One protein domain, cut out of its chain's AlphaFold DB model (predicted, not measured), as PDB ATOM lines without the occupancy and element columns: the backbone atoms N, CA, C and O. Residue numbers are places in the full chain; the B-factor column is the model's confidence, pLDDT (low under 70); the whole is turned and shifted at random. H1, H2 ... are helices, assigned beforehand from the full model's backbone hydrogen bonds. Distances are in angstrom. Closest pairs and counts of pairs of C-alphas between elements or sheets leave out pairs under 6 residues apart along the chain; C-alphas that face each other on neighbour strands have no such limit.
ATOM      1  N   ALA A 136     145.352 118.859 120.284       77.25
ATOM      2  CA  ALA A 136     146.485 119.571 120.885       77.25
ATOM      3  C   ALA A 136     146.112 120.945 121.501       77.25
ATOM      4  O   ALA A 136     146.447 121.155 122.672       77.25
ATOM      5  N   PRO A 137     145.393 121.851 120.799       80.75
ATOM      6  CA  PRO A 137     144.864 123.084 121.390       80.75
ATOM      7  C   PRO A 137     144.051 122.861 122.672       80.75
ATOM      8  O   PRO A 137     144.302 123.507 123.689       80.75
ATOM      9  N   PHE A 138     143.126 121.898 122.674       78.06
ATOM     10  CA  PHE A 138     142.282 121.634 123.844       78.06
ATOM     11  C   PHE A 138     143.059 121.028 125.016       78.06
ATOM     12  O   PHE A 138     142.797 121.365 126.171       78.06
ATOM     13  N   LYS A 139     144.064 120.187 124.752       79.06
ATOM     14  CA  LYS A 139     144.959 119.658 125.795       79.06
ATOM     15  C   LYS A 139     145.806 120.737 126.458       79.06
ATOM     16  O   LYS A 139     146.142 120.584 127.633       79.06
ATOM     17  N   ALA A 140     146.138 121.819 125.751       80.12
ATOM     18  CA  ALA A 140     146.848 122.950 126.348       80.12
ATOM     19  C   ALA A 140     146.030 123.600 127.477       80.12
ATOM     20  O   ALA A 140     146.601 123.991 128.495       80.12
ATOM     21  N   ASN A 141     144.696 123.601 127.363       80.81
ATOM     22  CA  ASN A 141     143.809 124.169 128.379       80.81
ATOM     23  C   ASN A 141     143.859 123.420 129.720       80.81
ATOM     24  O   ASN A 141     143.556 124.009 130.749       80.81
ATOM     25  N   LEU A 142     144.284 122.149 129.746       77.38
ATOM     26  CA  LEU A 142     144.394 121.371 130.990       77.38
ATOM     27  C   LEU A 142     145.447 121.923 131.961       77.38
ATOM     28  O   LEU A 142     145.454 121.539 133.128       77.38
ATOM     29  N   LYS A 143     146.356 122.773 131.473       77.44
ATOM     30  CA  LYS A 143     147.412 123.409 132.269       77.44
ATOM     31  C   LYS A 143     147.108 124.868 132.607       77.44
ATOM     32  O   LYS A 143     147.942 125.506 133.238       77.44
ATOM     33  N   LEU A 144     145.983 125.408 132.136       77.81
ATOM     34  CA  LEU A 144     145.626 126.799 132.375       77.81
ATOM     35  C   LEU A 144     144.992 126.948 133.755       77.81
ATOM     36  O   LEU A 144     144.085 126.199 134.121       77.81
ATOM     37  N   ASP A 145     145.461 127.950 134.493       74.31
ATOM     38  CA  ASP A 145     144.817 128.388 135.722       74.31
ATOM     39  C   ASP A 145     143.491 129.102 135.427       74.31
ATOM     40  O   ASP A 145     143.201 129.547 134.311       74.31
ATOM     41  N   ILE A 146     142.662 129.210 136.462       72.50
ATOM     42  CA  ILE A 146     141.357 129.863 136.376       72.50
ATOM     43  C   ILE A 146     141.545 131.332 135.973       72.50
ATOM     44  O   ILE A 146     142.267 132.075 136.635       72.50
ATOM     45  N   GLY A 147     140.850 131.754 134.915       71.56
ATOM     46  CA  GLY A 147     140.898 133.127 134.403       71.56
ATOM     47  C   GLY A 147     141.984 133.382 133.356       71.56
ATOM     48  O   GLY A 147     142.037 134.484 132.817       71.56
ATOM     49  N   CYS A 148     142.814 132.388 133.031       78.81
ATOM     50  CA  CYS A 148     143.780 132.495 131.943       78.81
ATOM     51  C   CYS A 148     143.108 132.308 130.577       78.81
ATOM     52  O   CYS A 148     142.294 131.402 130.382       78.81
ATOM     53  N   GLU A 149     143.488 133.147 129.615       81.31
ATOM     54  CA  GLU A 149     143.057 133.001 128.226       81.31
ATOM     55  C   GLU A 149     143.731 131.791 127.572       81.31
ATOM     56  O   GLU A 149     144.902 131.482 127.819       81.31
ATOM     57  N   ALA A 150     142.983 131.097 126.714       83.62
ATOM     58  CA  ALA A 150     143.545 130.035 125.899       83.62
ATOM     59  C   ALA A 150     144.525 130.619 124.873       83.62
ATOM     60  O   ALA A 150     144.247 131.629 124.233       83.62
ATOM     61  N   SER A 151     145.669 129.961 124.684       83.25
ATOM     62  CA  SER A 151     146.714 130.439 123.770       83.25
ATOM     63  C   SER A 151     146.397 130.218 122.287       83.25
ATOM     64  O   SER A 151     147.180 130.627 121.433       83.25
ATOM     65  N   TRP A 152     145.305 129.520 121.976       86.19
ATOM     66  CA  TRP A 152     144.874 129.208 120.617       86.19
ATOM     67  C   TRP A 152     143.734 130.128 120.174       86.19
ATOM     68  O   TRP A 152     142.947 130.625 120.979       86.19
ATOM     69  N   LYS A 153     143.628 130.331 118.866       86.00
ATOM     70  CA  LYS A 153     142.549 131.045 118.184       86.00
ATOM     71  C   LYS A 153     141.663 130.059 117.430       86.00
ATOM     72  O   LYS A 153     142.062 128.939 117.133       86.00
ATOM     73  N   VAL A 154     140.466 130.500 117.050       83.44
ATOM     74  CA  VAL A 154     139.508 129.684 116.278       83.44
ATOM     75  C   VAL A 154     140.143 129.097 115.006       83.44
ATOM     76  O   VAL A 154     139.918 127.930 114.694       83.44
ATOM     77  N   GLY A 155     141.008 129.857 114.324       83.62
ATOM     78  CA  GLY A 155     141.746 129.384 113.146       83.62
ATOM     79  C   GLY A 155     142.657 128.176 113.410       83.62
ATOM     80  O   GLY A 155     142.811 127.336 112.527       83.62
ATOM     81  N   ASP A 156     143.181 128.013 114.630       81.38
ATOM     82  CA  ASP A 156     144.010 126.855 115.004       81.38
ATOM     83  C   ASP A 156     143.188 125.553 115.083       81.38
ATOM     84  O   ASP A 156     143.729 124.452 114.940       81.38
ATOM     85  N   ILE A 157     141.871 125.682 115.289       81.69
ATOM     86  CA  ILE A 157     140.909 124.574 115.311       81.69
ATOM     87  C   ILE A 157     140.357 124.318 113.907       81.69
ATOM     88  O   ILE A 157     140.384 123.177 113.449       81.69
ATOM     89  N   LEU A 158     139.876 125.364 113.222       82.25
ATOM     90  CA  LEU A 158     139.242 125.239 111.904       82.25
ATOM     91  C   LEU A 158     140.242 124.848 110.810       82.25
ATOM     92  O   LEU A 158     139.888 124.086 109.911       82.25
ATOM     93  N   ARG A 159     141.494 125.324 110.909       81.31
ATOM     94  CA  ARG A 159     142.623 125.034 109.999       81.31
ATOM     95  C   ARG A 159     142.394 125.379 108.522       81.31
ATOM     96  O   ARG A 159     143.225 125.042 107.684       81.31
ATOM     97  N   SER A 160     141.291 126.045 108.211       79.69
ATOM     98  CA  SER A 160     140.902 126.523 106.891       79.69
ATOM     99  C   SER A 160     139.929 127.681 107.078       79.69
ATOM    100  O   SER A 160     139.063 127.610 107.951       79.69
ATOM    101  N   ASP A 161     140.057 128.712 106.246       79.19
ATOM    102  CA  ASP A 161     139.074 129.799 106.157       79.19
ATOM    103  C   ASP A 161     137.913 129.448 105.209       79.19
ATOM    104  O   ASP A 161     136.922 130.171 105.160       79.19
ATOM    105  N   ASP A 162     138.024 128.345 104.456       84.81
ATOM    106  CA  ASP A 162     136.941 127.793 103.639       84.81
ATOM    107  C   ASP A 162     136.028 126.900 104.500       84.81
ATOM    108  O   ASP A 162     136.451 125.793 104.866       84.81
ATOM    109  N   PRO A 163     134.773 127.317 104.771       77.62
ATOM    110  CA  PRO A 163     133.837 126.553 105.595       77.62
ATOM    111  C   PRO A 163     133.490 125.176 105.014       77.62
ATOM    112  O   PRO A 163     133.113 124.264 105.745       77.62
ATOM    113  N   ALA A 164     133.611 124.984 103.694       79.38
ATOM    114  CA  ALA A 164     133.295 123.703 103.065       79.38
ATOM    115  C   ALA A 164     134.350 122.621 103.355       79.38
ATOM    116  O   ALA A 164     134.048 121.424 103.254       79.38
ATOM    117  N   ASN A 165     135.568 123.041 103.706       79.44
ATOM    118  CA  ASN A 165     136.742 122.188 103.865       79.44
ATOM    119  C   ASN A 165     137.432 122.360 105.226       79.44
ATOM    120  O   ASN A 165     138.526 121.827 105.428       79.44
ATOM    121  N   ASP A 166     136.816 123.078 106.165       84.88
ATOM    122  CA  ASP A 166     137.345 123.195 107.516       84.88
ATOM    123  C   ASP A 166     137.322 121.855 108.272       84.88
ATOM    124  O   ASP A 166     136.668 120.872 107.897       84.88
ATOM    125  N   ALA A 167     138.106 121.800 109.346       80.00
ATOM    126  CA  ALA A 167     138.328 120.572 110.090       80.00
ATOM    127  C   ALA A 167     137.066 120.046 110.800       80.00
ATOM    128  O   ALA A 167     136.958 118.833 111.002       80.00
ATOM    129  N   ILE A 168     136.112 120.916 111.154       80.25
ATOM    130  CA  ILE A 168     134.841 120.533 111.786       80.25
ATOM    131  C   ILE A 168     133.889 119.985 110.724       80.25
ATOM    132  O   ILE A 168     133.335 118.901 110.900       80.25
ATOM    133  N   THR A 169     133.755 120.668 109.590       81.81
ATOM    134  CA  THR A 169     132.948 120.220 108.454       81.81
ATOM    135  C   THR A 169     133.416 118.854 107.957       81.81
ATOM    136  O   THR A 169     132.606 117.943 107.773       81.81
ATOM    137  N   ASN A 170     134.728 118.653 107.814       80.31
ATOM    138  CA  ASN A 170     135.288 117.354 107.439       80.31
ATOM    139  C   ASN A 170     135.097 116.284 108.525       80.31
ATOM    140  O   ASN A 170     134.890 115.115 108.198       80.31
ATOM    141  N   TYR A 171     135.128 116.656 109.807       79.38
ATOM    142  CA  TYR A 171     134.817 115.738 110.905       79.38
ATOM    143  C   TYR A 171     133.364 115.250 110.838       79.38
ATOM    144  O   TYR A 171     133.123 114.045 110.891       79.38
ATOM    145  N   VAL A 172     132.405 116.159 110.631       79.38
ATOM    146  CA  VAL A 172     130.978 115.818 110.498       79.38
ATOM    147  C   VAL A 172     130.723 114.952 109.259       79.38
ATOM    148  O   VAL A 172     130.074 113.915 109.369       79.38
ATOM    149  N   LYS A 173     131.291 115.301 108.093       81.00
ATOM    150  CA  LYS A 173     131.183 114.487 106.863       81.00
ATOM    151  C   LYS A 173     131.665 113.048 107.078       81.00
ATOM    152  O   LYS A 173     131.013 112.099 106.636       81.00
ATOM    153  N   ASN A 174     132.790 112.879 107.771       78.62
ATOM    154  CA  ASN A 174     133.337 111.558 108.070       78.62
ATOM    155  C   ASN A 174     132.486 110.782 109.081       78.62
ATOM    156  O   ASN A 174     132.296 109.581 108.896       78.62
ATOM    157  N   LEU A 175     131.925 111.448 110.095       77.31
ATOM    158  CA  LEU A 175     130.968 110.832 111.021       77.31
ATOM    159  C   LEU A 175     129.724 110.310 110.288       77.31
ATOM    160  O   LEU A 175     129.360 109.153 110.485       77.31
ATOM    161  N   ILE A 176     129.122 111.119 109.405       78.50
ATOM    162  CA  ILE A 176     127.973 110.707 108.576       78.50
ATOM    163  C   ILE A 176     128.341 109.472 107.753       78.50
ATOM    164  O   ILE A 176     127.690 108.434 107.854       78.50
ATOM    165  N   THR A 177     129.439 109.560 106.999       79.44
ATOM    166  CA  THR A 177     129.902 108.475 106.121       79.44
ATOM    167  C   THR A 177     130.154 107.184 106.905       79.44
ATOM    168  O   THR A 177     129.883 106.084 106.421       79.44
ATOM    169  N   PHE A 178     130.690 107.295 108.120       78.06
ATOM    170  CA  PHE A 178     130.941 106.153 108.989       78.06
ATOM    171  C   PHE A 178     129.640 105.493 109.462       78.06
ATOM    172  O   PHE A 178     129.505 104.274 109.345       78.06
ATOM    173  N   ILE A 179     128.673 106.287 109.928       77.75
ATOM    174  CA  ILE A 179     127.359 105.797 110.368       77.75
ATOM    175  C   ILE A 179     126.635 105.099 109.211       77.75
ATOM    176  O   ILE A 179     126.208 103.955 109.360       77.75
ATOM    177  N   GLU A 180     126.574 105.729 108.035       80.88
ATOM    178  CA  GLU A 180     125.931 105.152 106.846       80.88
ATOM    179  C   GLU A 180     126.548 103.804 106.448       80.88
ATOM    180  O   GLU A 180     125.846 102.865 106.060       80.88
ATOM    181  N   ARG A 181     127.874 103.667 106.569       81.81
ATOM    182  CA  ARG A 181     128.571 102.405 106.290       81.81
ATOM    183  C   ARG A 181     128.260 101.323 107.315       81.81
ATOM    184  O   ARG A 181     128.100 100.164 106.919       81.81
ATOM    185  N   ILE A 182     128.170 101.673 108.600       78.81
ATOM    186  CA  ILE A 182     127.763 100.729 109.649       78.81
ATOM    187  C   ILE A 182     126.345 100.239 109.371       78.81
ATOM    188  O   ILE A 182     126.128  99.034 109.295       78.81
ATOM    189  N   GLU A 183     125.402 101.151 109.145       78.25
ATOM    190  CA  GLU A 183     124.003 100.817 108.863       78.25
ATOM    191  C   GLU A 183     123.868  99.954 107.606       78.25
ATOM    192  O   GLU A 183     123.195  98.923 107.625       78.25
ATOM    193  N   SER A 184     124.568 100.312 106.523       82.19
ATOM    194  CA  SER A 184     124.596  99.507 105.296       82.19
ATOM    195  C   SER A 184     125.115  98.091 105.550       82.19
ATOM    196  O   SER A 184     124.624  97.140 104.944       82.19
ATOM    197  N   THR A 185     126.103  97.939 106.433       81.69
ATOM    198  CA  THR A 185     126.674  96.633 106.783       81.69
ATOM    199  C   THR A 185     125.714  95.824 107.652       81.69
ATOM    200  O   THR A 185     125.493  94.651 107.362       81.69
ATOM    201  N   LEU A 186     125.093  96.445 108.661       77.81
ATOM    202  CA  LEU A 186     124.103  95.801 109.529       77.81
ATOM    203  C   LEU A 186     122.884  95.319 108.735       77.81
ATOM    204  O   LEU A 186     122.458  94.183 108.902       77.81
ATOM    205  N   ASN A 187     122.386  96.130 107.798       75.44
ATOM    206  CA  ASN A 187     121.256  95.768 106.937       75.44
ATOM    207  C   ASN A 187     121.570  94.625 105.953       75.44
ATOM    208  O   ASN A 187     120.653  94.033 105.388       75.44
ATOM    209  N   LYS A 188     122.853  94.326 105.714       75.56
ATOM    210  CA  LYS A 188     123.308  93.222 104.853       75.56
ATOM    211  C   LYS A 188     123.603  91.937 105.629       75.56
ATOM    212  O   LYS A 188     123.847  90.911 104.996       75.56
ATOM    213  N   MET A 189     123.618  91.973 106.962       64.19
ATOM    214  CA  MET A 189     123.805  90.771 107.771       64.19
ATOM    215  C   MET A 189     122.493  89.971 107.826       64.19
ATOM    216  O   MET A 189     121.436  90.568 108.037       64.19
ATOM    217  N   PRO A 190     122.525  88.641 107.621       51.72
ATOM    218  CA  PRO A 190     121.348  87.808 107.848       51.72
ATOM    219  C   PRO A 190     120.945  87.895 109.327       51.72
ATOM    220  O   PRO A 190     121.817  87.835 110.197       51.72
ATOM    221  N   GLN A 191     119.645  88.084 109.574       50.88
ATOM    222  CA  GLN A 191     119.052  88.071 110.917       50.88
ATOM    223  C   GLN A 191     119.204  86.706 111.589       50.88
ATOM    224  O   GLN A 191     119.076  85.683 110.875       50.88
TER     225      GLN A 191
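This is residues 136 to 191 of the 191 residues of an uncharacterized protein of Mucor lusitanicus CBS 277.49 (UniProt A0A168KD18). A long helical arm, H3, runs out from a small, loose head made of the short helices H1 and H2 and the loops round them. Residues 174 to 191 stick out at one end and 142 to 148 at the other. The printed part has 56 residues, with H1, H2 and H3 in that order, all helix and no named strand; it is extended, with a radius of gyration of the C-alphas of 17.9 A and spans of 55 by 27 by 14 A.

H1, residues 136 to 143, begins at C-alpha 136 (146.485, 119.571, 120.885). H2 is residues 154 to 158. H3, residues 167 to 186, is 28.6 A long and ends at C-alpha 186 (124.103, 95.801, 109.529).

H1 and H2 are close but not clearly touching; their closest C-alphas, of Pro 137 and Ile 157, are 7.4 A apart. H2 and H3 only just touch, only at the corner by their link, with 3 pairs of C-alphas within 8 A; the closest, of Leu 158 and Ala 167, are 5.1 A apart. H3 touches H2 with residues 167 to 168 alone. H1 and H3 are apart. Every O i to N i+4 pair is within hydrogen-bond range in H2 and H3, but 1 of 4 in H1, where 5 of 5 O i to N i+3 pairs are.

The C-alphas farthest apart, of Gly 147 and Pro 190, are 56.0 A apart. The printed part has no cut, and both links are short. Mean pLDDT of the printed part is 78.5; residues 189 to 191 are under 70.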